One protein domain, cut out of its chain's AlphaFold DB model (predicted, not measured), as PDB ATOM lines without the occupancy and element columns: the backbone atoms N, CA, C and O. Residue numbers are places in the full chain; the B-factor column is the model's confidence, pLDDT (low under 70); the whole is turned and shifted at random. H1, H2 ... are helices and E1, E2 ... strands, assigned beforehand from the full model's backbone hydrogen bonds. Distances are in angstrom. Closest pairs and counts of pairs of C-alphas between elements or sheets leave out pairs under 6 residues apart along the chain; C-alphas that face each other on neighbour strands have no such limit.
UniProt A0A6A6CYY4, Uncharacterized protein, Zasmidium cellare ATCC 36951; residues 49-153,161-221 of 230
ATOM      1  N   ASP A  49      19.576  68.611  -8.771       88.44
ATOM      2  CA  ASP A  49      19.121  69.776  -9.520       88.44
ATOM      3  C   ASP A  49      17.925  69.403 -10.420       88.44
ATOM      4  O   ASP A  49      17.160  70.266 -10.845       88.44
ATOM      5  N   VAL A  50      17.708  68.100 -10.657       90.25
ATOM      6  CA  VAL A  50      16.512  67.552 -11.313       90.25
ATOM      7  C   VAL A  50      15.281  67.792 -10.427       90.25
ATOM      8  O   VAL A  50      15.321  67.411  -9.258       90.25
ATOM      9  N   PRO A  51      14.155  68.325 -10.938       92.94
ATOM     10  CA  PRO A  51      12.915  68.466 -10.170       92.94
ATOM     11  C   PRO A  51      12.421  67.145  -9.570       92.94
ATOM     12  O   PRO A  51      12.585  66.077 -10.162       92.94
ATOM     13  N   ARG A  52      11.760  67.211  -8.407       90.56
ATOM     14  CA  ARG A  52      11.313  66.020  -7.659       90.56
ATOM     15  C   ARG A  52      10.467  65.063  -8.502       90.56
ATOM     16  O   ARG A  52      10.719  63.869  -8.493       90.56
ATOM     17  N   GLU A  53       9.522  65.591  -9.271       92.31
ATOM     18  CA  GLU A  53       8.644  64.806 -10.151       92.31
ATOM     19  C   GLU A  53       9.432  64.009 -11.198       92.31
ATOM     20  O   GLU A  53       9.115  62.865 -11.519       92.31
ATOM     21  N   MET A  54      10.506  64.600 -11.721       92.81
ATOM     22  CA  MET A  54      11.362  63.945 -12.698       92.81
ATOM     23  C   MET A  54      12.264  62.901 -12.025       92.81
ATOM     24  O   MET A  54      12.449  61.822 -12.583       92.81
ATOM     25  N   ARG A  55      12.730  63.149 -10.791       93.38
ATOM     26  CA  ARG A  55      13.423  62.126  -9.987       93.38
ATOM     27  C   ARG A  55      12.522  60.928  -9.681       93.38
ATOM     28  O   ARG A  55      12.956  59.800  -9.888       93.38
ATOM     29  N   ASP A  56      11.267  61.155  -9.291       91.62
ATOM     30  CA  ASP A  56      10.285  60.096  -9.003       91.62
ATOM     31  C   ASP A  56      10.043  59.192 -10.229       91.62
ATOM     32  O   ASP A  56       9.966  57.962 -10.111       91.62
ATOM     33  N   ASN A  57      10.005  59.786 -11.428       90.56
ATOM     34  CA  ASN A  57       9.935  59.047 -12.690       90.56
ATOM     35  C   ASN A  57      11.202  58.221 -12.956       90.56
ATOM     36  O   ASN A  57      11.096  57.058 -13.347       90.56
ATOM     37  N   ILE A  58      12.388  58.790 -12.713       92.00
ATOM     38  CA  ILE A  58      13.666  58.078 -12.865       92.00
ATOM     39  C   ILE A  58      13.736  56.890 -11.901       92.00
ATOM     40  O   ILE A  58      14.091  55.791 -12.322       92.00
ATOM     41  N   TYR A  59      13.347  57.069 -10.636       92.38
ATOM     42  CA  TYR A  59      13.319  55.984  -9.653       92.38
ATOM     43  C   TYR A  59      12.354  54.873 -10.070       92.38
ATOM     44  O   TYR A  59      12.718  53.701 -10.073       92.38
ATOM     45  N   SER A  60      11.140  55.242 -10.483       88.88
ATOM     46  CA  SER A  60      10.127  54.276 -10.917       88.88
ATOM     47  C   SER A  60      10.555  53.510 -12.164       88.88
ATOM     48  O   SER A  60      10.209  52.341 -12.303       88.88
ATOM     49  N   LYS A  61      11.311  54.149 -13.066       89.06
ATOM     50  CA  LYS A  61      11.892  53.486 -14.236       89.06
ATOM     51  C   LYS A  61      13.082  52.599 -13.898       89.06
ATOM     52  O   LYS A  61      13.189  51.519 -14.462       89.06
ATOM     53  N   ALA A  62      13.933  53.000 -12.957       88.81
ATOM     54  CA  ALA A  62      15.020  52.144 -12.487       88.81
ATOM     55  C   ALA A  62      14.489  50.841 -11.862       88.81
ATOM     56  O   ALA A  62      15.078  49.786 -12.066       88.81
ATOM     57  N   LEU A  63      13.358  50.919 -11.156       88.69
ATOM     58  CA  LEU A  63      12.750  49.805 -10.422       88.69
ATOM     59  C   LEU A  63      11.753  48.967 -11.237       88.69
ATOM     60  O   LEU A  63      11.220  47.998 -10.709       88.69
ATOM     61  N   GLU A  64      11.485  49.321 -12.497       85.00
ATOM     62  CA  GLU A  64      10.429  48.723 -13.336       85.00
ATOM     63  C   GLU A  64      10.525  47.192 -13.453       85.00
ATOM     64  O   GLU A  64       9.503  46.506 -13.485       85.00
ATOM     65  N   HIS A  65      11.742  46.650 -13.454       81.94
ATOM     66  CA  HIS A  65      12.006  45.209 -13.523       81.94
ATOM     67  C   HIS A  65      12.898  44.711 -12.382       81.94
ATOM     68  O   HIS A  65      13.395  43.587 -12.434       81.94
ATOM     69  N   ASP A  66      13.131  45.545 -11.367       85.94
ATOM     70  CA  ASP A  66      14.082  45.222 -10.312       85.94
ATOM     71  C   ASP A  66      13.431  44.445  -9.161       85.94
ATOM     72  O   ASP A  66      12.240  44.583  -8.863       85.94
ATOM     73  N   THR A  67      14.239  43.624  -8.494       86.31
ATOM     74  CA  THR A  67      13.852  42.927  -7.265       86.31
ATOM     75  C   THR A  67      14.540  43.586  -6.084       86.31
ATOM     76  O   THR A  67      15.763  43.567  -5.972       86.31
ATOM     77  N   VAL A  68      13.753  44.133  -5.159       89.50
ATOM     78  CA  VAL A  68      14.293  44.778  -3.956       89.50
ATOM     79  C   VAL A  68      14.340  43.788  -2.803       89.50
ATOM     80  O   VAL A  68      13.391  43.043  -2.578       89.50
ATOM     81  N   TYR A  69      15.425  43.786  -2.034       89.94
ATOM     82  CA  TYR A  69      15.635  42.782  -0.989       89.94
ATOM     83  C   TYR A  69      15.373  43.360   0.393       89.94
ATOM     84  O   TYR A  69      15.980  44.341   0.797       89.94
ATOM     85  N   LEU A  70      14.517  42.739   1.186       88.56
ATOM     86  CA  LEU A  70      14.381  43.025   2.599       88.56
ATOM     87  C   LEU A  70      15.608  42.494   3.339       88.56
ATOM     88  O   LEU A  70      15.971  41.319   3.244       88.56
ATOM     89  N   SER A  71      16.228  43.368   4.123       83.75
ATOM     90  CA  SER A  71      17.327  42.975   4.990       83.75
ATOM     91  C   SER A  71      16.902  41.886   5.973       83.75
ATOM     92  O   SER A  71      15.882  41.966   6.665       83.75
ATOM     93  N   ARG A  72      17.753  40.864   6.066       71.19
ATOM     94  CA  ARG A  72      17.585  39.741   6.991       71.19
ATOM     95  C   ARG A  72      17.806  40.158   8.442       71.19
ATOM     96  O   ARG A  72      17.246  39.551   9.355       71.19
ATOM     97  N   PHE A  73      18.630  41.179   8.668       66.88
ATOM     98  CA  PHE A  73      19.041  41.583  10.003       66.88
ATOM     99  C   PHE A  73      17.957  42.428  10.663       66.88
ATOM    100  O   PHE A  73      17.550  43.465  10.148       66.88
ATOM    101  N   SER A  74      17.527  42.026  11.860       56.50
ATOM    102  CA  SER A  74      16.433  42.702  12.564       56.50
ATOM    103  C   SER A  74      16.759  44.135  13.003       56.50
ATOM    104  O   SER A  74      15.871  44.807  13.523       56.50
ATOM    105  N   LYS A  75      18.017  44.579  12.895       59.12
ATOM    106  CA  LYS A  75      18.438  45.950  13.220       59.12
ATOM    107  C   LYS A  75      18.194  46.871  12.030       59.12
ATOM    108  O   LYS A  75      17.501  47.876  12.157       59.12
ATOM    109  N   ASP A  76      18.645  46.439  10.862       61.00
ATOM    110  CA  ASP A  76      18.489  47.156   9.606       61.00
ATOM    111  C   ASP A  76      17.210  46.671   8.942       61.00
ATOM    112  O   ASP A  76      17.236  45.916   7.987       61.00
ATOM    113  N   LYS A  77      16.055  47.036   9.501       64.00
ATOM    114  CA  LYS A  77      14.723  46.640   9.001       64.00
ATOM    115  C   LYS A  77      14.331  47.450   7.757       64.00
ATOM    116  O   LYS A  77      13.254  48.048   7.720       64.00
ATOM    117  N   THR A  78      15.250  47.564   6.810       78.38
ATOM    118  CA  THR A  78      15.142  48.382   5.604       78.38
ATOM    119  C   THR A  78      15.307  47.509   4.375       78.38
ATOM    120  O   THR A  78      15.944  46.454   4.419       78.38
ATOM    121  N   LEU A  79      14.738  47.967   3.269       84.62
ATOM    122  CA  LEU A  79      15.044  47.401   1.972       84.62
ATOM    123  C   LEU A  79      16.505  47.719   1.608       84.62
ATOM    124  O   LEU A  79      17.021  48.799   1.907       84.62
ATOM    125  N   LEU A  80      17.164  46.738   1.015       85.56
ATOM    126  CA  LEU A  80      18.523  46.750   0.514       85.56
ATOM    127  C   LEU A  80      18.492  47.025  -0.981       85.56
ATOM    128  O   LEU A  80      17.537  46.680  -1.681       85.56
ATOM    129  N   THR A  81      19.555  47.659  -1.449       82.81
ATOM    130  CA  THR A  81      19.700  48.032  -2.843       82.81
ATOM    131  C   THR A  81      21.167  48.229  -3.190       82.81
ATOM    132  O   THR A  81      21.926  48.781  -2.390       82.81
ATOM    133  N   ASP A  82      21.527  47.816  -4.402       82.94
ATOM    134  CA  ASP A  82      22.868  47.973  -4.961       82.94
ATOM    135  C   ASP A  82      23.017  49.273  -5.771       82.94
ATOM    136  O   ASP A  82      24.101  49.594  -6.274       82.94
ATOM    137  N   TYR A  83      21.949  50.077  -5.885       84.56
ATOM    138  CA  TYR A  83      22.013  51.350  -6.594       84.56
ATOM    139  C   TYR A  83      22.918  52.334  -5.850       84.56
ATOM    140  O   TYR A  83      22.592  52.861  -4.783       84.56
ATOM    141  N   ARG A  84      24.042  52.681  -6.488       84.50
ATOM    142  CA  ARG A  84      25.015  53.674  -5.988       84.50
ATOM    143  C   ARG A  84      24.390  55.038  -5.687       84.50
ATOM    144  O   ARG A  84      24.903  55.779  -4.853       84.50
ATOM    145  N   LEU A  85      23.268  55.343  -6.336       81.94
ATOM    146  CA  LEU A  85      22.492  56.563  -6.152       81.94
ATOM    147  C   LEU A  85      22.084  56.787  -4.682       81.94
ATOM    148  O   LEU A  85      22.088  57.917  -4.197       81.94
ATOM    149  N   VAL A  86      21.847  55.706  -3.938       82.69
ATOM    150  CA  VAL A  86      21.497  55.734  -2.509       82.69
ATOM    151  C   VAL A  86      22.680  56.149  -1.621       82.69
ATOM    152  O   VAL A  86      22.486  56.680  -0.528       82.69
ATOM    153  N   GLY A  87      23.916  55.952  -2.082       80.31
ATOM    154  CA  GLY A  87      25.124  56.378  -1.372       80.31
ATOM    155  C   GLY A  87      25.486  57.849  -1.590       80.31
ATOM    156  O   GLY A  87      26.210  58.420  -0.779       80.31
ATOM    157  N   ALA A  88      24.978  58.472  -2.656       79.75
ATOM    158  CA  ALA A  88      25.402  59.807  -3.069       79.75
ATOM    159  C   ALA A  88      24.871  60.921  -2.152       79.75
ATOM    160  O   ALA A  88      25.567  61.903  -1.899       79.75
ATOM    161  N   ASN A  89      23.639  60.787  -1.648       87.94
ATOM    162  CA  ASN A  89      23.018  61.813  -0.815       87.94
ATOM    163  C   ASN A  89      21.870  61.277   0.051       87.94
ATOM    164  O   ASN A  89      21.088  60.430  -0.376       87.94
ATOM    165  N   LYS A  90      21.719  61.835   1.259       89.12
ATOM    166  CA  LYS A  90      20.682  61.444   2.228       89.12
ATOM    167  C   LYS A  90      19.249  61.676   1.740       89.12
ATOM    168  O   LYS A  90      18.389  60.855   2.050       89.12
ATOM    169  N   GLN A  91      18.983  62.763   1.021       90.38
ATOM    170  CA  GLN A  91      17.664  63.058   0.461       90.38
ATOM    171  C   GLN A  91      17.315  62.058  -0.639       90.38
ATOM    172  O   GLN A  91      16.285  61.399  -0.536       90.38
ATOM    173  N   ILE A  92      18.198  61.874  -1.630       90.12
ATOM    174  CA  ILE A  92      17.990  60.879  -2.693       90.12
ATOM    175  C   ILE A  92      17.809  59.490  -2.089       90.12
ATOM    176  O   ILE A  92      16.910  58.766  -2.490       90.12
ATOM    177  N   ARG A  93      18.608  59.129  -1.081       89.50
ATOM    178  CA  ARG A  93      18.451  57.865  -0.357       89.50
ATOM    179  C   ARG A  93      17.039  57.673   0.189       89.50
ATOM    180  O   ARG A  93      16.478  56.601   0.005       89.50
ATOM    181  N   HIS A  94      16.478  58.669   0.871       88.88
ATOM    182  CA  HIS A  94      15.123  58.551   1.420       88.88
ATOM    183  C   HIS A  94      14.066  58.478   0.318       88.88
ATOM    184  O   HIS A  94      13.180  57.632   0.391       88.88
ATOM    185  N   GLU A  95      14.180  59.325  -0.707       91.44
ATOM    186  CA  GLU A  95      13.261  59.313  -1.850       91.44
ATOM    187  C   GLU A  95      13.293  57.959  -2.574       91.44
ATOM    188  O   GLU A  95      12.248  57.361  -2.820       91.44
ATOM    189  N   PHE A  96      14.490  57.431  -2.831       90.50
ATOM    190  CA  PHE A  96      14.695  56.162  -3.521       90.50
ATOM    191  C   PHE A  96      14.190  54.967  -2.707       90.50
ATOM    192  O   PHE A  96      13.501  54.104  -3.241       90.50
ATOM    193  N   LEU A  97      14.471  54.922  -1.398       88.25
ATOM    194  CA  LEU A  97      13.961  53.858  -0.525       88.25
ATOM    195  C   LEU A  97      12.428  53.859  -0.453       88.25
ATOM    196  O   LEU A  97      11.825  52.789  -0.400       88.25
ATOM    197  N   ASN A  98      11.798  55.036  -0.482       88.44
ATOM    198  CA  ASN A  98      10.344  55.127  -0.571       88.44
ATOM    199  C   ASN A  98       9.842  54.627  -1.936       88.44
ATOM    200  O   ASN A  98       8.929  53.808  -2.003       88.44
ATOM    201  N   ALA A  99      10.494  55.034  -3.029       89.75
ATOM    202  CA  ALA A  99      10.169  54.554  -4.371       89.75
ATOM    203  C   ALA A  99      10.290  53.026  -4.494       89.75
ATOM    204  O   ALA A  99       9.475  52.404  -5.166       89.75
ATOM    205  N   MET A 100      11.230  52.388  -3.792       89.25
ATOM    206  CA  MET A 100      11.327  50.925  -3.728       89.25
ATOM    207  C   MET A 100      10.082  50.282  -3.106       89.25
ATOM    208  O   MET A 100       9.558  49.311  -3.650       89.25
ATOM    209  N   ILE A 101       9.557  50.842  -2.012       86.31
ATOM    210  CA  ILE A 101       8.313  50.358  -1.390       86.31
ATOM    211  C   ILE A 101       7.115  50.589  -2.310       86.31
ATOM    212  O   ILE A 101       6.202  49.771  -2.301       86.31
ATOM    213  N   MET A 102       7.117  51.632  -3.142       85.62
ATOM    214  CA  MET A 102       5.959  52.022  -3.960       85.62
ATOM    215  C   MET A 102       5.937  51.434  -5.375       85.62
ATOM    216  O   MET A 102       4.862  51.130  -5.885       85.62
ATOM    217  N   SER A 103       7.102  51.256  -5.995       85.94
ATOM    218  CA  SER A 103       7.219  50.976  -7.431       85.94
ATOM    219  C   SER A 103       7.865  49.630  -7.758       85.94
ATOM    220  O   SER A 103       7.641  49.132  -8.856       85.94
ATOM    221  N   ALA A 104       8.636  49.020  -6.848       87.19
ATOM    222  CA  ALA A 104       9.281  47.737  -7.138       87.19
ATOM    223  C   ALA A 104       8.229  46.622  -7.314       87.19
ATOM    224  O   ALA A 104       7.374  46.477  -6.432       87.19
ATOM    225  N   PRO A 105       8.262  45.835  -8.400       85.69
ATOM    226  CA  PRO A 105       7.290  44.768  -8.641       85.69
ATOM    227  C   PRO A 105       7.471  43.591  -7.675       85.69
ATOM    228  O   PRO A 105       6.492  42.979  -7.251       85.69
ATOM    229  N   VAL A 106       8.714  43.291  -7.287       87.38
ATOM    230  CA  VAL A 106       9.037  42.143  -6.435       87.38
ATOM    231  C   VAL A 106       9.808  42.593  -5.204       87.38
ATOM    232  O   VAL A 106      10.867  43.215  -5.313       87.38
ATOM    233  N   ILE A 107       9.300  42.223  -4.023       89.69
ATOM    234  CA  ILE A 107      10.024  42.370  -2.757       89.69
ATOM    235  C   ILE A 107      10.518  40.999  -2.288       89.69
ATOM    236  O   ILE A 107       9.756  40.166  -1.800       89.69
ATOM    237  N   GLN A 108      11.821  40.816  -2.457       91.00
ATOM    238  CA  GLN A 108      12.715  39.778  -1.960       91.00
ATOM    239  C   GLN A 108      12.786  39.660  -0.439       91.00
ATOM    240  O   GLN A 108      13.188  40.630   0.181       91.00
ATOM    241  N   THR A 109      12.549  38.524   0.213       90.69
ATOM    242  CA  THR A 109      13.089  38.300   1.568       90.69
ATOM    243  C   THR A 109      13.584  36.879   1.742       90.69
ATOM    244  O   THR A 109      13.028  35.952   1.164       90.69
ATOM    245  N   ARG A 110      14.615  36.698   2.570       88.75
ATOM    246  CA  ARG A 110      15.141  35.379   2.928       88.75
ATOM    247  C   ARG A 110      14.922  35.119   4.412       88.75
ATOM    248  O   ARG A 110      15.357  35.893   5.266       88.75
ATOM    249  N   VAL A 111      14.262  34.010   4.707       87.00
ATOM    250  CA  VAL A 111      13.877  33.558   6.040       87.00
ATOM    251  C   VAL A 111      14.680  32.310   6.377       87.00
ATOM    252  O   VAL A 111      14.443  31.232   5.841       87.00
ATOM    253  N   ARG A 112      15.631  32.459   7.300       84.19
ATOM    254  CA  ARG A 112      16.458  31.352   7.782       84.19
ATOM    255  C   ARG A 112      15.809  30.681   8.984       84.19
ATOM    256  O   ARG A 112      15.356  31.373   9.900       84.19
ATOM    257  N   ASN A 113      15.800  29.351   9.000       80.56
ATOM    258  CA  ASN A 113      15.258  28.528  10.083       80.56
ATOM    259  C   ASN A 113      13.827  28.950  10.473       80.56
ATOM    260  O   ASN A 113      13.488  29.002  11.656       80.56
ATOM    261  N   PHE A 114      13.011  29.320   9.476       83.50
ATOM    262  CA  PHE A 114      11.617  29.761   9.649       83.50
ATOM    263  C   PHE A 114      11.454  30.949  10.612       83.50
ATOM    264  O   PHE A 114      10.426  31.096  11.277       83.50
ATOM    265  N   ASN A 115      12.465  31.816  10.712       85.88
ATOM    266  CA  ASN A 115      12.384  33.038  11.501       85.88
ATOM    267  C   ASN A 115      11.778  34.201  10.694       85.88
ATOM    268  O   ASN A 115      12.475  34.931   9.988       85.88
ATOM    269  N   PHE A 116      10.473  34.417  10.863       88.19
ATOM    270  CA  PHE A 116       9.720  35.478  10.184       88.19
ATOM    271  C   PHE A 116       9.772  36.846  10.892       88.19
ATOM    272  O   PHE A 116       9.082  37.775  10.474       88.19
ATOM    273  N   SER A 117      10.558  37.027  11.962       87.56
ATOM    274  CA  SER A 117      10.526  38.263  12.765       87.56
ATOM    275  C   SER A 117      10.871  39.528  11.973       87.56
ATOM    276  O   SER A 117      10.249  40.573  12.199       87.56
ATOM    277  N   SER A 118      11.829  39.455  11.042       86.69
ATOM    278  CA  SER A 118      12.209  40.592  10.189       86.69
ATOM    279  C   SER A 118      11.079  40.970   9.229       86.69
ATOM    280  O   SER A 118      10.730  42.145   9.133       86.69
ATOM    281  N   LEU A 119      10.433  39.973   8.615       89.38
ATOM    282  CA  LEU A 119       9.275  40.160   7.741       89.38
ATOM    283  C   LEU A 119       8.077  40.752   8.496       89.38
ATOM    284  O   LEU A 119       7.509  41.759   8.083       89.38
ATOM    285  N   ILE A 120       7.732  40.177   9.648       90.50
ATOM    286  CA  ILE A 120       6.639  40.671  10.496       90.50
ATOM    287  C   ILE A 120       6.909  42.113  10.936       90.50
ATOM    288  O   ILE A 120       6.009  42.951  10.914       90.50
ATOM    289  N   SER A 121       8.149  42.416  11.328       89.44
ATOM    290  CA  SER A 121       8.533  43.775  11.711       89.44
ATOM    291  C   SER A 121       8.413  44.752  10.550       89.44
ATOM    292  O   SER A 121       7.973  45.874  10.768       89.44
ATOM    293  N   PHE A 122       8.812  44.347   9.343       89.62
ATOM    294  CA  PHE A 122       8.663  45.159   8.140       89.62
ATOM    295  C   PHE A 122       7.190  45.484   7.883       89.62
ATOM    296  O   PHE A 122       6.831  46.657   7.871       89.62
ATOM    297  N   LEU A 123       6.321  44.469   7.824       90.06
ATOM    298  CA  LEU A 123       4.883  44.654   7.597       90.06
ATOM    299  C   LEU A 123       4.225  45.547   8.655       90.06
ATOM    300  O   LEU A 123       3.381  46.375   8.332       90.06
ATOM    301  N   ASN A 124       4.621  45.413   9.922       90.19
ATOM    302  CA  ASN A 124       4.057  46.228  10.999       90.19
ATOM    303  C   ASN A 124       4.467  47.709  10.925       90.19
ATOM    304  O   ASN A 124       3.766  48.550  11.489       90.19
ATOM    305  N   ARG A 125       5.595  48.025  10.276       88.19
ATOM    306  CA  ARG A 125       6.100  49.400  10.136       88.19
ATOM    307  C   ARG A 125       5.453  50.165   8.991       88.19
ATOM    308  O   ARG A 125       5.465  51.388   9.048       88.19
ATOM    309  N   LEU A 126       4.930  49.462   7.990       87.50
ATOM    310  CA  LEU A 126       4.280  50.098   6.853       87.50
ATOM    311  C   LEU A 126       2.997  50.799   7.295       87.50
ATOM    312  O   LEU A 126       2.248  50.270   8.125       87.50
ATOM    313  N   SER A 127       2.742  51.977   6.741       88.56
ATOM    314  CA  SER A 127       1.444  52.637   6.824       88.56
ATOM    315  C   SER A 127       0.382  51.822   6.076       88.56
ATOM    316  O   SER A 127       0.695  50.932   5.283       88.56
ATOM    317  N   ASP A 128      -0.892  52.110   6.328       87.69
ATOM    318  CA  ASP A 128      -1.977  51.408   5.634       87.69
ATOM    319  C   ASP A 128      -1.997  51.758   4.136       87.69
ATOM    320  O   ASP A 128      -2.333  50.913   3.308       87.69
ATOM    321  N   GLU A 129      -1.540  52.964   3.775       86.44
ATOM    322  CA  GLU A 129      -1.331  53.373   2.386       86.44
ATOM    323  C   GLU A 129      -0.217  52.551   1.723       86.44
ATOM    324  O   GLU A 129      -0.428  51.977   0.657       86.44
ATOM    325  N   GLU A 130       0.947  52.431   2.366       87.12
ATOM    326  CA  GLU A 130       2.061  51.614   1.864       87.12
ATOM    327  C   GLU A 130       1.649  50.147   1.714       87.12
ATOM    328  O   GLU A 130       1.978  49.498   0.720       87.12
ATOM    329  N   LEU A 131       0.884  49.627   2.675       86.50
ATOM    330  CA  LEU A 131       0.376  48.263   2.631       86.50
ATOM    331  C   LEU A 131      -0.605  48.071   1.470       86.50
ATOM    332  O   LEU A 131      -0.489  47.092   0.738       86.50
ATOM    333  N   TYR A 132      -1.521  49.015   1.251       85.88
ATOM    334  CA  TYR A 132      -2.425  48.994   0.101       85.88
ATOM    335  C   TYR A 132      -1.656  49.012  -1.229       85.88
ATOM    336  O   TYR A 132      -1.980  48.264  -2.156       85.88
ATOM    337  N   LYS A 133      -0.570  49.787  -1.313       83.06
ATOM    338  CA  LYS A 133       0.317  49.816  -2.487       83.06
ATOM    339  C   LYS A 133       1.083  48.512  -2.705       83.06
ATOM    340  O   LYS A 133       1.456  48.235  -3.840       83.06
ATOM    341  N   LEU A 134       1.319  47.702  -1.672       81.38
ATOM    342  CA  LEU A 134       1.860  46.346  -1.844       81.38
ATOM    343  C   LEU A 134       0.837  45.370  -2.433       81.38
ATOM    344  O   LEU A 134       1.231  44.375  -3.026       81.38
ATOM    345  N   THR A 135      -0.454  45.652  -2.263       79.62
ATOM    346  CA  THR A 135      -1.555  44.828  -2.797       79.62
ATOM    347  C   THR A 135      -2.067  45.299  -4.152       79.62
ATOM    348  O   THR A 135      -2.865  44.616  -4.781       79.62
ATOM    349  N   THR A 136      -1.643  46.486  -4.583       79.19
ATOM    350  CA  THR A 136      -2.037  47.064  -5.865       79.19
ATOM    351  C   THR A 136      -0.982  46.721  -6.901       79.19
ATOM    352  O   THR A 136       0.215  46.881  -6.644       79.19
ATOM    353  N   ASP A 137      -1.422  46.308  -8.084       75.88
ATOM    354  CA  ASP A 137      -0.528  46.113  -9.215       75.88
ATOM    355  C   ASP A 137       0.238  47.402  -9.517       75.88
ATOM    356  O   ASP A 137      -0.288  48.520  -9.471       75.88
ATOM    357  N   THR A 138       1.518  47.240  -9.825       69.88
ATOM    358  CA  THR A 138       2.303  48.352 -10.356       69.88
ATOM    359  C   THR A 138       1.926  48.577 -11.812       69.88
ATOM    360  O   THR A 138       1.336  47.720 -12.468       69.88
ATOM    361  N   LYS A 139       2.378  49.702 -12.377       67.44
ATOM    362  CA  LYS A 139       2.335  49.936 -13.829       67.44
ATOM    363  C   LYS A 139       2.969  48.789 -14.644       67.44
ATOM    364  O   LYS A 139       2.690  48.670 -15.832       67.44
ATOM    365  N   TYR A 140       3.821  47.978 -14.017       67.31
ATOM    366  CA  TYR A 140       4.704  47.014 -14.664       67.31
ATOM    367  C   TYR A 140       4.363  45.553 -14.347       67.31
ATOM    368  O   TYR A 140       5.050  44.652 -14.820       67.31
ATOM    369  N   GLY A 141       3.295  45.308 -13.582       68.19
ATOM    370  CA  GLY A 141       2.806  43.966 -13.288       68.19
ATOM    371  C   GLY A 141       2.344  43.782 -11.848       68.19
ATOM    372  O   GLY A 141       2.374  44.709 -11.026       68.19
ATOM    373  N   THR A 142       1.928  42.549 -11.564       74.19
ATOM    374  CA  THR A 142       1.429  42.140 -10.254       74.19
ATOM    375  C   THR A 142       2.522  42.196  -9.209       74.19
ATOM    376  O   THR A 142       3.624  41.674  -9.400       74.19
ATOM    377  N   ARG A 143       2.207  42.855  -8.093       81.31
ATOM    378  CA  ARG A 143       3.132  42.980  -6.977       81.31
ATOM    379  C   ARG A 143       3.137  41.732  -6.130       81.31
ATOM    380  O   ARG A 143       2.099  41.285  -5.656       81.31
ATOM    381  N   VAL A 144       4.336  41.218  -5.889       85.06
ATOM    382  CA  VAL A 144       4.514  39.991  -5.121       85.06
ATOM    383  C   VAL A 144       5.609  40.160  -4.086       85.06
ATOM    384  O   VAL A 144       6.709  40.644  -4.372       85.06
ATOM    385  N   MET A 145       5.332  39.679  -2.876       88.62
ATOM    386  CA  MET A 145       6.349  39.493  -1.856       88.62
ATOM    387  C   MET A 145       6.864  38.050  -1.890       88.62
ATOM    388  O   MET A 145       6.152  37.111  -1.538       88.62
ATOM    389  N   LYS A 146       8.112  37.859  -2.321       90.12
ATOM    390  CA  LYS A 146       8.744  36.537  -2.410       90.12
ATOM    391  C   LYS A 146       9.492  36.221  -1.113       90.12
ATOM    392  O   LYS A 146      10.306  37.013  -0.643       90.12
ATOM    393  N   ILE A 147       9.218  35.061  -0.532       90.44
ATOM    394  CA  ILE A 147       9.813  34.560   0.706       90.44
ATOM    395  C   ILE A 147      10.646  33.326   0.378       90.44
ATOM    396  O   ILE A 147      10.117  32.244   0.138       90.44
ATOM    397  N   GLN A 148      11.959  33.486   0.430       88.62
ATOM    398  CA  GLN A 148      12.909  32.399   0.279       88.62
ATOM    399  C   GLN A 148      13.182  31.736   1.632       88.62
ATOM    400  O   GLN A 148      13.668  32.387   2.559       88.62
ATOM    401  N   LEU A 149      12.855  30.456   1.761       85.06
ATOM    402  CA  LEU A 149      13.005  29.661   2.975       85.06
ATOM    403  C   LEU A 149      14.345  28.922   2.936       85.06
ATOM    404  O   LEU A 149      14.615  28.171   2.011       85.06
ATOM    405  N   GLU A 150      15.180  29.146   3.948       82.19
ATOM    406  CA  GLU A 150      16.501  28.523   4.092       82.19
ATOM    407  C   GLU A 150      16.534  27.706   5.391       82.19
ATOM    408  O   GLU A 150      16.391  28.267   6.486       82.19
ATOM    409  N   SER A 151      16.732  26.391   5.291       72.25
ATOM    410  CA  SER A 151      16.846  25.496   6.447       72.25
ATOM    411  C   SER A 151      18.303  25.093   6.664       72.25
ATOM    412  O   SER A 151      18.834  24.212   6.003       72.25
ATOM    413  N   HIS A 152      18.972  25.727   7.628       63.69
ATOM    414  CA  HIS A 152      20.294  25.298   8.087       63.69
ATOM    415  C   HIS A 152      20.148  24.667   9.468       63.69
ATOM    416  O   HIS A 152      20.484  25.292  10.479       63.69
ATOM    417  N   ILE A 153      19.629  23.441   9.523       57.25
ATOM    418  CA  ILE A 153      19.624  22.644  10.753       57.25
ATOM    419  C   ILE A 153      20.518  21.417  10.536       57.25
ATOM    420  O   ILE A 153      20.025  20.350  10.184       57.25
ATOM    421  N   PRO A 161      10.376  22.454  12.333       61.91
ATOM    422  CA  PRO A 161      10.239  23.714  11.606       61.91
ATOM    423  C   PRO A 161       8.774  24.062  11.297       61.91
ATOM    424  O   PRO A 161       8.452  25.226  11.039       61.91
ATOM    425  N   SER A 162       7.873  23.078  11.422       66.25
ATOM    426  CA  SER A 162       6.432  23.234  11.268       66.25
ATOM    427  C   SER A 162       5.841  24.314  12.173       66.25
ATOM    428  O   SER A 162       5.017  25.088  11.706       66.25
ATOM    429  N   ASN A 163       6.268  24.449  13.434       78.31
ATOM    430  CA  ASN A 163       5.572  25.327  14.381       78.31
ATOM    431  C   ASN A 163       5.723  26.817  14.040       78.31
ATOM    432  O   ASN A 163       4.758  27.577  14.131       78.31
ATOM    433  N   SER A 164       6.921  27.254  13.653       80.94
ATOM    434  CA  SER A 164       7.165  28.654  13.280       80.94
ATOM    435  C   SER A 164       6.529  28.999  11.936       80.94
ATOM    436  O   SER A 164       5.934  30.068  11.798       80.94
ATOM    437  N   LEU A 165       6.603  28.075  10.974       82.75
ATOM    438  CA  LEU A 165       5.948  28.221   9.678       82.75
ATOM    439  C   LEU A 165       4.424  28.249   9.826       82.75
ATOM    440  O   LEU A 165       3.788  29.166   9.321       82.75
ATOM    441  N   GLN A 166       3.838  27.330  10.593       82.50
ATOM    442  CA  GLN A 166       2.398  27.283  10.843       82.50
ATOM    443  C   GLN A 166       1.908  28.563  11.521       82.50
ATOM    444  O   GLN A 166       0.886  29.121  11.130       82.50
ATOM    445  N   ARG A 167       2.651  29.081  12.509       87.19
ATOM    446  CA  ARG A 167       2.335  30.374  13.138       87.19
ATOM    447  C   ARG A 167       2.368  31.521  12.136       87.19
ATOM    448  O   ARG A 167       1.517  32.404  12.212       87.19
ATOM    449  N   TRP A 168       3.340  31.527  11.226       90.19
ATOM    450  CA  TRP A 168       3.408  32.519  10.157       90.19
ATOM    451  C   TRP A 168       2.222  32.403   9.195       90.19
ATOM    452  O   TRP A 168       1.564  33.408   8.955       90.19
ATOM    453  N   LEU A 169       1.903  31.201   8.714       86.62
ATOM    454  CA  LEU A 169       0.778  30.971   7.804       86.62
ATOM    455  C   LEU A 169      -0.554  31.374   8.449       86.62
ATOM    456  O   LEU A 169      -1.310  32.143   7.865       86.62
ATOM    457  N   ASN A 170      -0.786  30.969   9.702       87.69
ATOM    458  CA  ASN A 170      -1.969  31.383  10.461       87.69
ATOM    459  C   ASN A 170      -2.032  32.909  10.621       87.69
ATOM    460  O   ASN A 170      -3.100  33.497  10.530       87.69
ATOM    461  N   ARG A 171      -0.887  33.568  10.846       89.12
ATOM    462  CA  ARG A 171      -0.817  35.033  10.925       89.12
ATOM    463  C   ARG A 171      -1.113  35.691   9.575       89.12
ATOM    464  O   ARG A 171      -1.746  36.741   9.566       89.12
ATOM    465  N   ALA A 172      -0.602  35.137   8.480       85.75
ATOM    466  CA  ALA A 172      -0.788  35.679   7.137       85.75
ATOM    467  C   ALA A 172      -2.252  35.592   6.678       85.75
ATOM    468  O   ALA A 172      -2.671  36.415   5.871       85.75
ATOM    469  N   ASP A 173      -3.021  34.647   7.225       82.19
ATOM    470  CA  ASP A 173      -4.455  34.485   6.959       82.19
ATOM    471  C   ASP A 173      -5.356  35.221   7.975       82.19
ATOM    472  O   ASP A 173      -6.568  35.302   7.783       82.19
ATOM    473  N   GLU A 174      -4.792  35.767   9.056       86.81
ATOM    474  CA  GLU A 174      -5.548  36.434  10.118       86.81
ATOM    475  C   GLU A 174      -6.023  37.834   9.661       86.81
ATOM    476  O   GLU A 174      -5.184  38.728   9.479       86.81
ATOM    477  N   PRO A 175      -7.347  38.093   9.555       85.81
ATOM    478  CA  PRO A 175      -7.891  39.354   9.028       85.81
ATOM    479  C   PRO A 175      -7.461  40.598   9.808       85.81
ATOM    480  O   PRO A 175      -7.423  41.702   9.269       85.81
ATOM    481  N   THR A 176      -7.130  40.429  11.089       86.44
ATOM    482  CA  THR A 176      -6.727  41.523  11.981       86.44
ATOM    483  C   THR A 176      -5.249  41.905  11.861       86.44
ATOM    484  O   THR A 176      -4.793  42.824  12.550       86.44
ATOM    485  N   LYS A 177      -4.449  41.203  11.042       89.50
ATOM    486  CA  LYS A 177      -3.002  41.445  10.924       89.50
ATOM    487  C   LYS A 177      -2.638  42.179   9.638       89.50
ATOM    488  O   LYS A 177      -3.161  41.921   8.560       89.50
ATOM    489  N   LYS A 178      -1.639  43.062   9.752       87.81
ATOM    490  CA  LYS A 178      -0.996  43.691   8.593       87.81
ATOM    491  C   LYS A 178      -0.367  42.627   7.697       87.81
ATOM    492  O   LYS A 178       0.330  41.738   8.190       87.81
ATOM    493  N   GLY A 179      -0.591  42.767   6.395       82.88
ATOM    494  CA  GLY A 179      -0.104  41.843   5.375       82.88
ATOM    495  C   GLY A 179      -1.118  40.801   4.907       82.88
ATOM    496  O   GLY A 179      -0.789  40.071   3.986       82.88
ATOM    497  N   VAL A 180      -2.335  40.739   5.466       86.12
ATOM    498  CA  VAL A 180      -3.333  39.716   5.077       86.12
ATOM    499  C   VAL A 180      -3.681  39.740   3.584       86.12
ATOM    500  O   VAL A 180      -3.780  38.699   2.940       86.12
ATOM    501  N   ASN A 181      -3.780  40.938   3.009       84.12
ATOM    502  CA  ASN A 181      -4.101  41.131   1.596       84.12
ATOM    503  C   ASN A 181      -2.867  41.068   0.681       84.12
ATOM    504  O   ASN A 181      -3.007  41.194  -0.530       84.12
ATOM    505  N   VAL A 182      -1.662  40.901   1.239       84.75
ATOM    506  CA  VAL A 182      -0.427  40.816   0.453       84.75
ATOM    507  C   VAL A 182      -0.317  39.421  -0.160       84.75
ATOM    508  O   VAL A 182      -0.587  38.396   0.482       84.75
ATOM    509  N   GLU A 183       0.072  39.380  -1.430       85.62
ATOM    510  CA  GLU A 183       0.399  38.135  -2.108       85.62
ATOM    511  C   GLU A 183       1.817  37.696  -1.734       85.62
ATOM    512  O   GLU A 183       2.794  38.420  -1.951       85.62
ATOM    513  N   PHE A 184       1.916  36.496  -1.160       87.62
ATOM    514  CA  PHE A 184       3.182  35.885  -0.784       87.62
ATOM    515  C   PHE A 184       3.474  34.684  -1.676       87.62
ATOM    516  O   PHE A 184       2.671  33.753  -1.755       87.62
ATOM    517  N   GLN A 185       4.652  34.671  -2.287       89.19
ATOM    518  CA  GLN A 185       5.203  33.495  -2.960       89.19
ATOM    519  C   GLN A 185       6.305  32.893  -2.098       89.19
ATOM    520  O   GLN A 185       7.068  33.633  -1.480       89.19
ATOM    521  N   TYR A 186       6.396  31.567  -2.054       86.31
ATOM    522  CA  TYR A 186       7.379  30.860  -1.241       86.31
ATOM    523  C   TYR A 186       8.323  30.068  -2.147       86.31
ATOM    524  O   TYR A 186       7.894  29.403  -3.087       86.31
ATOM    525  N   GLU A 187       9.614  30.137  -1.861       85.00
ATOM    526  CA  GLU A 187      10.655  29.423  -2.601       85.00
ATOM    527  C   GLU A 187      11.557  28.720  -1.590       85.00
ATOM    528  O   GLU A 187      12.023  29.350  -0.640       85.00
ATOM    529  N   TRP A 188      11.769  27.419  -1.759       81.31
ATOM    530  CA  TRP A 188      12.722  26.679  -0.939       81.31
ATOM    531  C   TRP A 188      14.115  26.813  -1.536       81.31
ATOM    532  O   TRP A 188      14.325  26.530  -2.711       81.31
ATOM    533  N   LEU A 189      15.058  27.263  -0.714       75.00
ATOM    534  CA  LEU A 189      16.477  27.269  -1.034       75.00
ATOM    535  C   LEU A 189      17.101  25.994  -0.462       75.00
ATOM    536  O   LEU A 189      17.766  26.052   0.575       75.00
ATOM    537  N   ASP A 190      16.840  24.864  -1.112       61.59
ATOM    538  CA  ASP A 190      17.712  23.693  -0.995       61.59
ATOM    539  C   ASP A 190      18.801  23.774  -2.086       61.59
ATOM    540  O   ASP A 190      18.801  24.727  -2.873       61.59
ATOM    541  N   ASP A 191      19.794  22.875  -2.060       51.31
ATOM    542  CA  ASP A 191      20.962  22.888  -2.965       51.31
ATOM    543  C   ASP A 191      20.558  23.231  -4.422       51.31
ATOM    544  O   ASP A 191      19.495  22.803  -4.880       51.31
ATOM    545  N   PRO A 192      21.369  24.011  -5.166       46.66
ATOM    546  CA  PRO A 192      20.949  24.765  -6.355       46.66
ATOM    547  C   PRO A 192      20.455  23.926  -7.548       46.66
ATOM    548  O   PRO A 192      20.071  24.504  -8.563       46.66
ATOM    549  N   GLU A 193      20.452  22.598  -7.449       47.44
ATOM    550  CA  GLU A 193      19.950  21.687  -8.481       47.44
ATOM    551  C   GLU A 193      18.447  21.358  -8.332       47.44
ATOM    552  O   GLU A 193      17.818  21.052  -9.341       47.44
ATOM    553  N   ASP A 194      17.834  21.535  -7.149       43.50
ATOM    554  CA  ASP A 194      16.445  21.116  -6.854       43.50
ATOM    555  C   ASP A 194      15.574  22.249  -6.263       43.50
ATOM    556  O   ASP A 194      14.898  22.109  -5.240       43.50
ATOM    557  N   THR A 195      15.556  23.426  -6.898       41.06
ATOM    558  CA  THR A 195      14.692  24.533  -6.437       41.06
ATOM    559  C   THR A 195      13.215  24.264  -6.761       41.06
ATOM    560  O   THR A 195      12.778  24.379  -7.907       41.06
ATOM    561  N   ILE A 196      12.409  23.956  -5.737       44.41
ATOM    562  CA  ILE A 196      10.948  23.835  -5.857       44.41
ATOM    563  C   ILE A 196      10.302  25.222  -5.707       44.41
ATOM    564  O   ILE A 196      10.255  25.803  -4.617       44.41
ATOM    565  N   TYR A 197       9.742  25.743  -6.801       41.06
ATOM    566  CA  TYR A 197       8.941  26.969  -6.799       41.06
ATOM    567  C   TYR A 197       7.521  26.694  -6.296       41.06
ATOM    568  O   TYR A 197       6.771  25.937  -6.911       41.06
ATOM    569  N   VAL A 198       7.114  27.355  -5.209       43.78
ATOM    570  CA  VAL A 198       5.759  27.238  -4.654       43.78
ATOM    571  C   VAL A 198       5.070  28.598  -4.709       43.78
ATOM    572  O   VAL A 198       5.069  29.388  -3.761       43.78
ATOM    573  N   ALA A 199       4.445  28.884  -5.847       38.53
ATOM    574  CA  ALA A 199       3.578  30.046  -5.964       38.53
ATOM    575  C   ALA A 199       2.272  29.794  -5.189       38.53
ATOM    576  O   ALA A 199       1.390  29.076  -5.657       38.53
ATOM    577  N   VAL A 200       2.119  30.392  -4.003       43.81
ATOM    578  CA  VAL A 200       0.832  30.407  -3.286       43.81
ATOM    579  C   VAL A 200       0.010  31.597  -3.786       43.81
ATOM    580  O   VAL A 200      -0.208  32.585  -3.088       43.81
ATOM    581  N   ALA A 201      -0.444  31.495  -5.033       36.03
ATOM    582  CA  ALA A 201      -1.365  32.449  -5.633       36.03
ATOM    583  C   ALA A 201      -2.799  32.097  -5.214       36.03
ATOM    584  O   ALA A 201      -3.492  31.330  -5.878       36.03
ATOM    585  N   ALA A 202      -3.254  32.611  -4.073       35.09
ATOM    586  CA  ALA A 202      -4.687  32.661  -3.783       35.09
ATOM    587  C   ALA A 202      -4.996  33.748  -2.750       35.09
ATOM    588  O   ALA A 202      -4.457  33.686  -1.645       35.09
ATOM    589  N   PRO A 203      -5.882  34.713  -3.033       37.69
ATOM    590  CA  PRO A 203      -6.517  35.493  -1.983       37.69
ATOM    591  C   PRO A 203      -7.565  34.629  -1.260       37.69
ATOM    592  O   PRO A 203      -8.354  33.915  -1.885       37.69
ATOM    593  N   GLY A 204      -7.586  34.701   0.071       42.88
ATOM    594  CA  GLY A 204      -8.635  34.103   0.900       42.88
ATOM    595  C   GLY A 204      -8.427  32.631   1.313       42.88
ATOM    596  O   GLY A 204      -7.367  32.045   1.083       42.88
ATOM    597  N   PRO A 205      -9.449  32.010   1.943       38.25
ATOM    598  CA  PRO A 205      -9.345  30.814   2.802       38.25
ATOM    599  C   PRO A 205      -8.920  29.504   2.105       38.25
ATOM    600  O   PRO A 205      -8.930  28.439   2.717       38.25
ATOM    601  N   LYS A 206      -8.517  29.552   0.831       42.44
ATOM    602  CA  LYS A 206      -8.031  28.397   0.058       42.44
ATOM    603  C   LYS A 206      -6.511  28.175   0.162       42.44
ATOM    604  O   LYS A 206      -6.022  27.163  -0.337       42.44
ATOM    605  N   ARG A 207      -5.764  29.054   0.851       50.69
ATOM    606  CA  ARG A 207      -4.302  28.932   1.051       50.69
ATOM    607  C   ARG A 207      -3.891  27.678   1.835       50.69
ATOM    608  O   ARG A 207      -2.883  27.052   1.511       50.69
ATOM    609  N   GLN A 208      -4.698  27.246   2.808       44.78
ATOM    610  CA  GLN A 208      -4.365  26.108   3.676       44.78
ATOM    611  C   GLN A 208      -4.349  24.743   2.966       44.78
ATOM    612  O   GLN A 208      -3.683  23.813   3.416       44.78
ATOM    613  N   HIS A 209      -5.073  24.598   1.855       41.50
ATOM    614  CA  HIS A 209      -5.165  23.316   1.149       41.50
ATOM    615  C   HIS A 209      -3.992  23.081   0.189       41.50
ATOM    616  O   HIS A 209      -3.627  21.936  -0.067       41.50
ATOM    617  N   HIS A 210      -3.372  24.154  -0.311       43.19
ATOM    618  CA  HIS A 210      -2.273  24.047  -1.270       43.19
ATOM    619  C   HIS A 210      -0.970  23.604  -0.587       43.19
ATOM    620  O   HIS A 210      -0.296  22.709  -1.088       43.19
ATOM    621  N   TRP A 211      -0.666  24.129   0.610       47.34
ATOM    622  CA  TRP A 211       0.595  23.819   1.296       47.34
ATOM    623  C   TRP A 211       0.673  22.389   1.831       47.34
ATOM    624  O   TRP A 211       1.761  21.830   1.848       47.34
ATOM    625  N   ARG A 212      -0.444  21.762   2.241       45.56
ATOM    626  CA  ARG A 212      -0.427  20.353   2.688       45.56
ATOM    627  C   ARG A 212       0.061  19.425   1.578       45.56
ATOM    628  O   ARG A 212       0.793  18.481   1.843       45.56
ATOM    629  N   LYS A 213      -0.289  19.748   0.331       46.59
ATOM    630  CA  LYS A 213       0.180  19.035  -0.859       46.59
ATOM    631  C   LYS A 213       1.668  19.281  -1.121       46.59
ATOM    632  O   LYS A 213       2.376  18.371  -1.525       46.59
ATOM    633  N   THR A 214       2.147  20.492  -0.850       43.72
ATOM    634  CA  THR A 214       3.550  20.871  -1.062       43.72
ATOM    635  C   THR A 214       4.489  20.385   0.041       43.72
ATOM    636  O   THR A 214       5.613  20.007  -0.251       43.72
ATOM    637  N   ALA A 215       4.034  20.346   1.294       47.47
ATOM    638  CA  ALA A 215       4.758  19.732   2.404       47.47
ATOM    639  C   ALA A 215       4.826  18.206   2.253       47.47
ATOM    640  O   ALA A 215       5.836  17.619   2.614       47.47
ATOM    641  N   ALA A 216       3.796  17.578   1.671       44.06
ATOM    642  CA  ALA A 216       3.854  16.176   1.264       44.06
ATOM    643  C   ALA A 216       4.874  15.959   0.128       44.06
ATOM    644  O   ALA A 216       5.709  15.074   0.236       44.06
ATOM    645  N   ALA A 217       4.885  16.820  -0.896       40.72
ATOM    646  CA  ALA A 217       5.843  16.727  -2.004       40.72
ATOM    647  C   ALA A 217       7.305  17.003  -1.587       40.72
ATOM    648  O   ALA A 217       8.211  16.333  -2.064       40.72
ATOM    649  N   ALA A 218       7.545  17.951  -0.673       42.75
ATOM    650  CA  ALA A 218       8.873  18.202  -0.099       42.75
ATOM    651  C   ALA A 218       9.257  17.174   0.990       42.75
ATOM    652  O   ALA A 218      10.431  17.008   1.312       42.75
ATOM    653  N   GLY A 219       8.266  16.485   1.566       40.34
ATOM    654  CA  GLY A 219       8.421  15.461   2.598       40.34
ATOM    655  C   GLY A 219       8.630  14.040   2.067       40.34
ATOM    656  O   GLY A 219       9.046  13.180   2.837       40.34
ATOM    657  N   GLU A 220       8.431  13.773   0.771       38.78
ATOM    658  CA  GLU A 220       8.720  12.451   0.184       38.78
ATOM    659  C   GLU A 220      10.222  12.088   0.216       38.78
ATOM    660  O   GLU A 220      10.574  10.919   0.071       38.78
ATOM    661  N   GLY A 221      11.110  13.047   0.520       39.88
ATOM    662  CA  GLY A 221      12.525  12.793   0.824       39.88
ATOM    663  C   GLY A 221      12.852  12.513   2.300       39.88
ATOM    664  O   GLY A 221      13.943  12.028   2.596       39.88
TER     665      GLY A 221
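Overview. This is residues 49 to 153 and 161 to 221 of the 230 residues of an uncharacterized protein of Zasmidium cellare ATCC 36951 (UniProt A0A6A6CYY4). A strongly twisted wall of four parallel strands stands in an elongated domain, with H4, H5 and H6 along one side of it. H1, H2 and H3 gather past the edge strand E1 at one end of the long axis, and H7 lies past the opposite edge strand, E4, at the other end. The printed part has 166 residues, with seven named helices and four named strands in the order H1 E1 H2 H3 E2 H4 H5 E3 H6 E4 H7. The sheet's order is E1 E2 E3 E4, all parallel, and the class is mixed, helices and strands. The whole is compact, with a radius of gyration of the C-alphas of 17.0 A and spans of 59 by 33 by 28 A.

Arrangement. Start at H1, residues 52 to 62, which touches H3, residues 90 to 103, at a steep tilt of 57 degrees, the same way; their closest C-alphas, those of Ser 60 and Ser 103, are 5.6 A apart. H3 is the hub, touching three helices. Residues 92 to 96 of H3 touch H2, residues 85 to 88, only at the corner, the closest C-alphas being those of Val 86 and Arg 93, 4.3 A. Residues 101 to 102 of H3 touch H5, residues 128 to 135, at a steep tilt of 54 degrees, the same way; the C-alphas of Met 102 and Lys 133 come closest, at 6.2 A. Now look at the sheet, where E1, residues 67 to 70, and E2, residues 106 to 112, are parallel at 39 degrees, with N 70 and O 108 at 2.7 A, within hydrogen-bond range. E2 and E3, residues 144 to 150, are parallel at 21 degrees, with N 109 and O 146 at 2.8 A. E3 and E4, residues 184 to 188, are parallel at 27 degrees, with N 147 and O 185 at 2.7 A. H3 only grazes this sheet with residues 97 to 101, H4, residues 117 to 125, with 117 to 122, and H5 with 134 to 135. E1, H2 H3, E2 and E2, H4 H5, E3 are strand-helix-strand units, parallel neighbour strands with helices between them along the chain, and both crossovers are right-handed. H6, residues 162 to 173, is not on the sheet but is near H4, and also near H7, residues 207 to 219. In H1, H3, H4, H5 and H6 every O i to N i+4 pair is within hydrogen-bond range, in H7 6 of 9 are, and H2 is too short for such a pair.

Along the chain. Find C-alpha 52 at (11.313, 66.020, -7.659), where H1 begins, 15.2 A long. E1 measures 9.9 A, H2 5.3 A and H3 19.6 A. E2 begins at C-alpha 106 at (9.037, 42.143, -6.435) and runs 19.3 A. H4 measures 12.3 A, H5 10.7 A, E3 19.0 A, H6 16.2 A and E4 13.3 A. H7 runs 18.6 A and ends at C-alpha 219 at (8.421, 15.461, 2.598).

Size, cuts and confidence. The C-alphas of Asp 49 and Glu 220 are the two farthest apart, 59.1 A. Residues 154 to 160 are not printed, and C-alphas 153 and 161 lie 9.5 A apart across this cut. The links E1 to H2 and E4 to H7 are long; residues 79 to 80 pair antiparallel with 69 to 70 of E1, and 197 to 198 with 186 to 187 of E4. The mean pLDDT of the printed part is 76.3; residues 73 to 77, 138 to 141, 152 to 153, 161 to 162 and 190 to 221 are under 70.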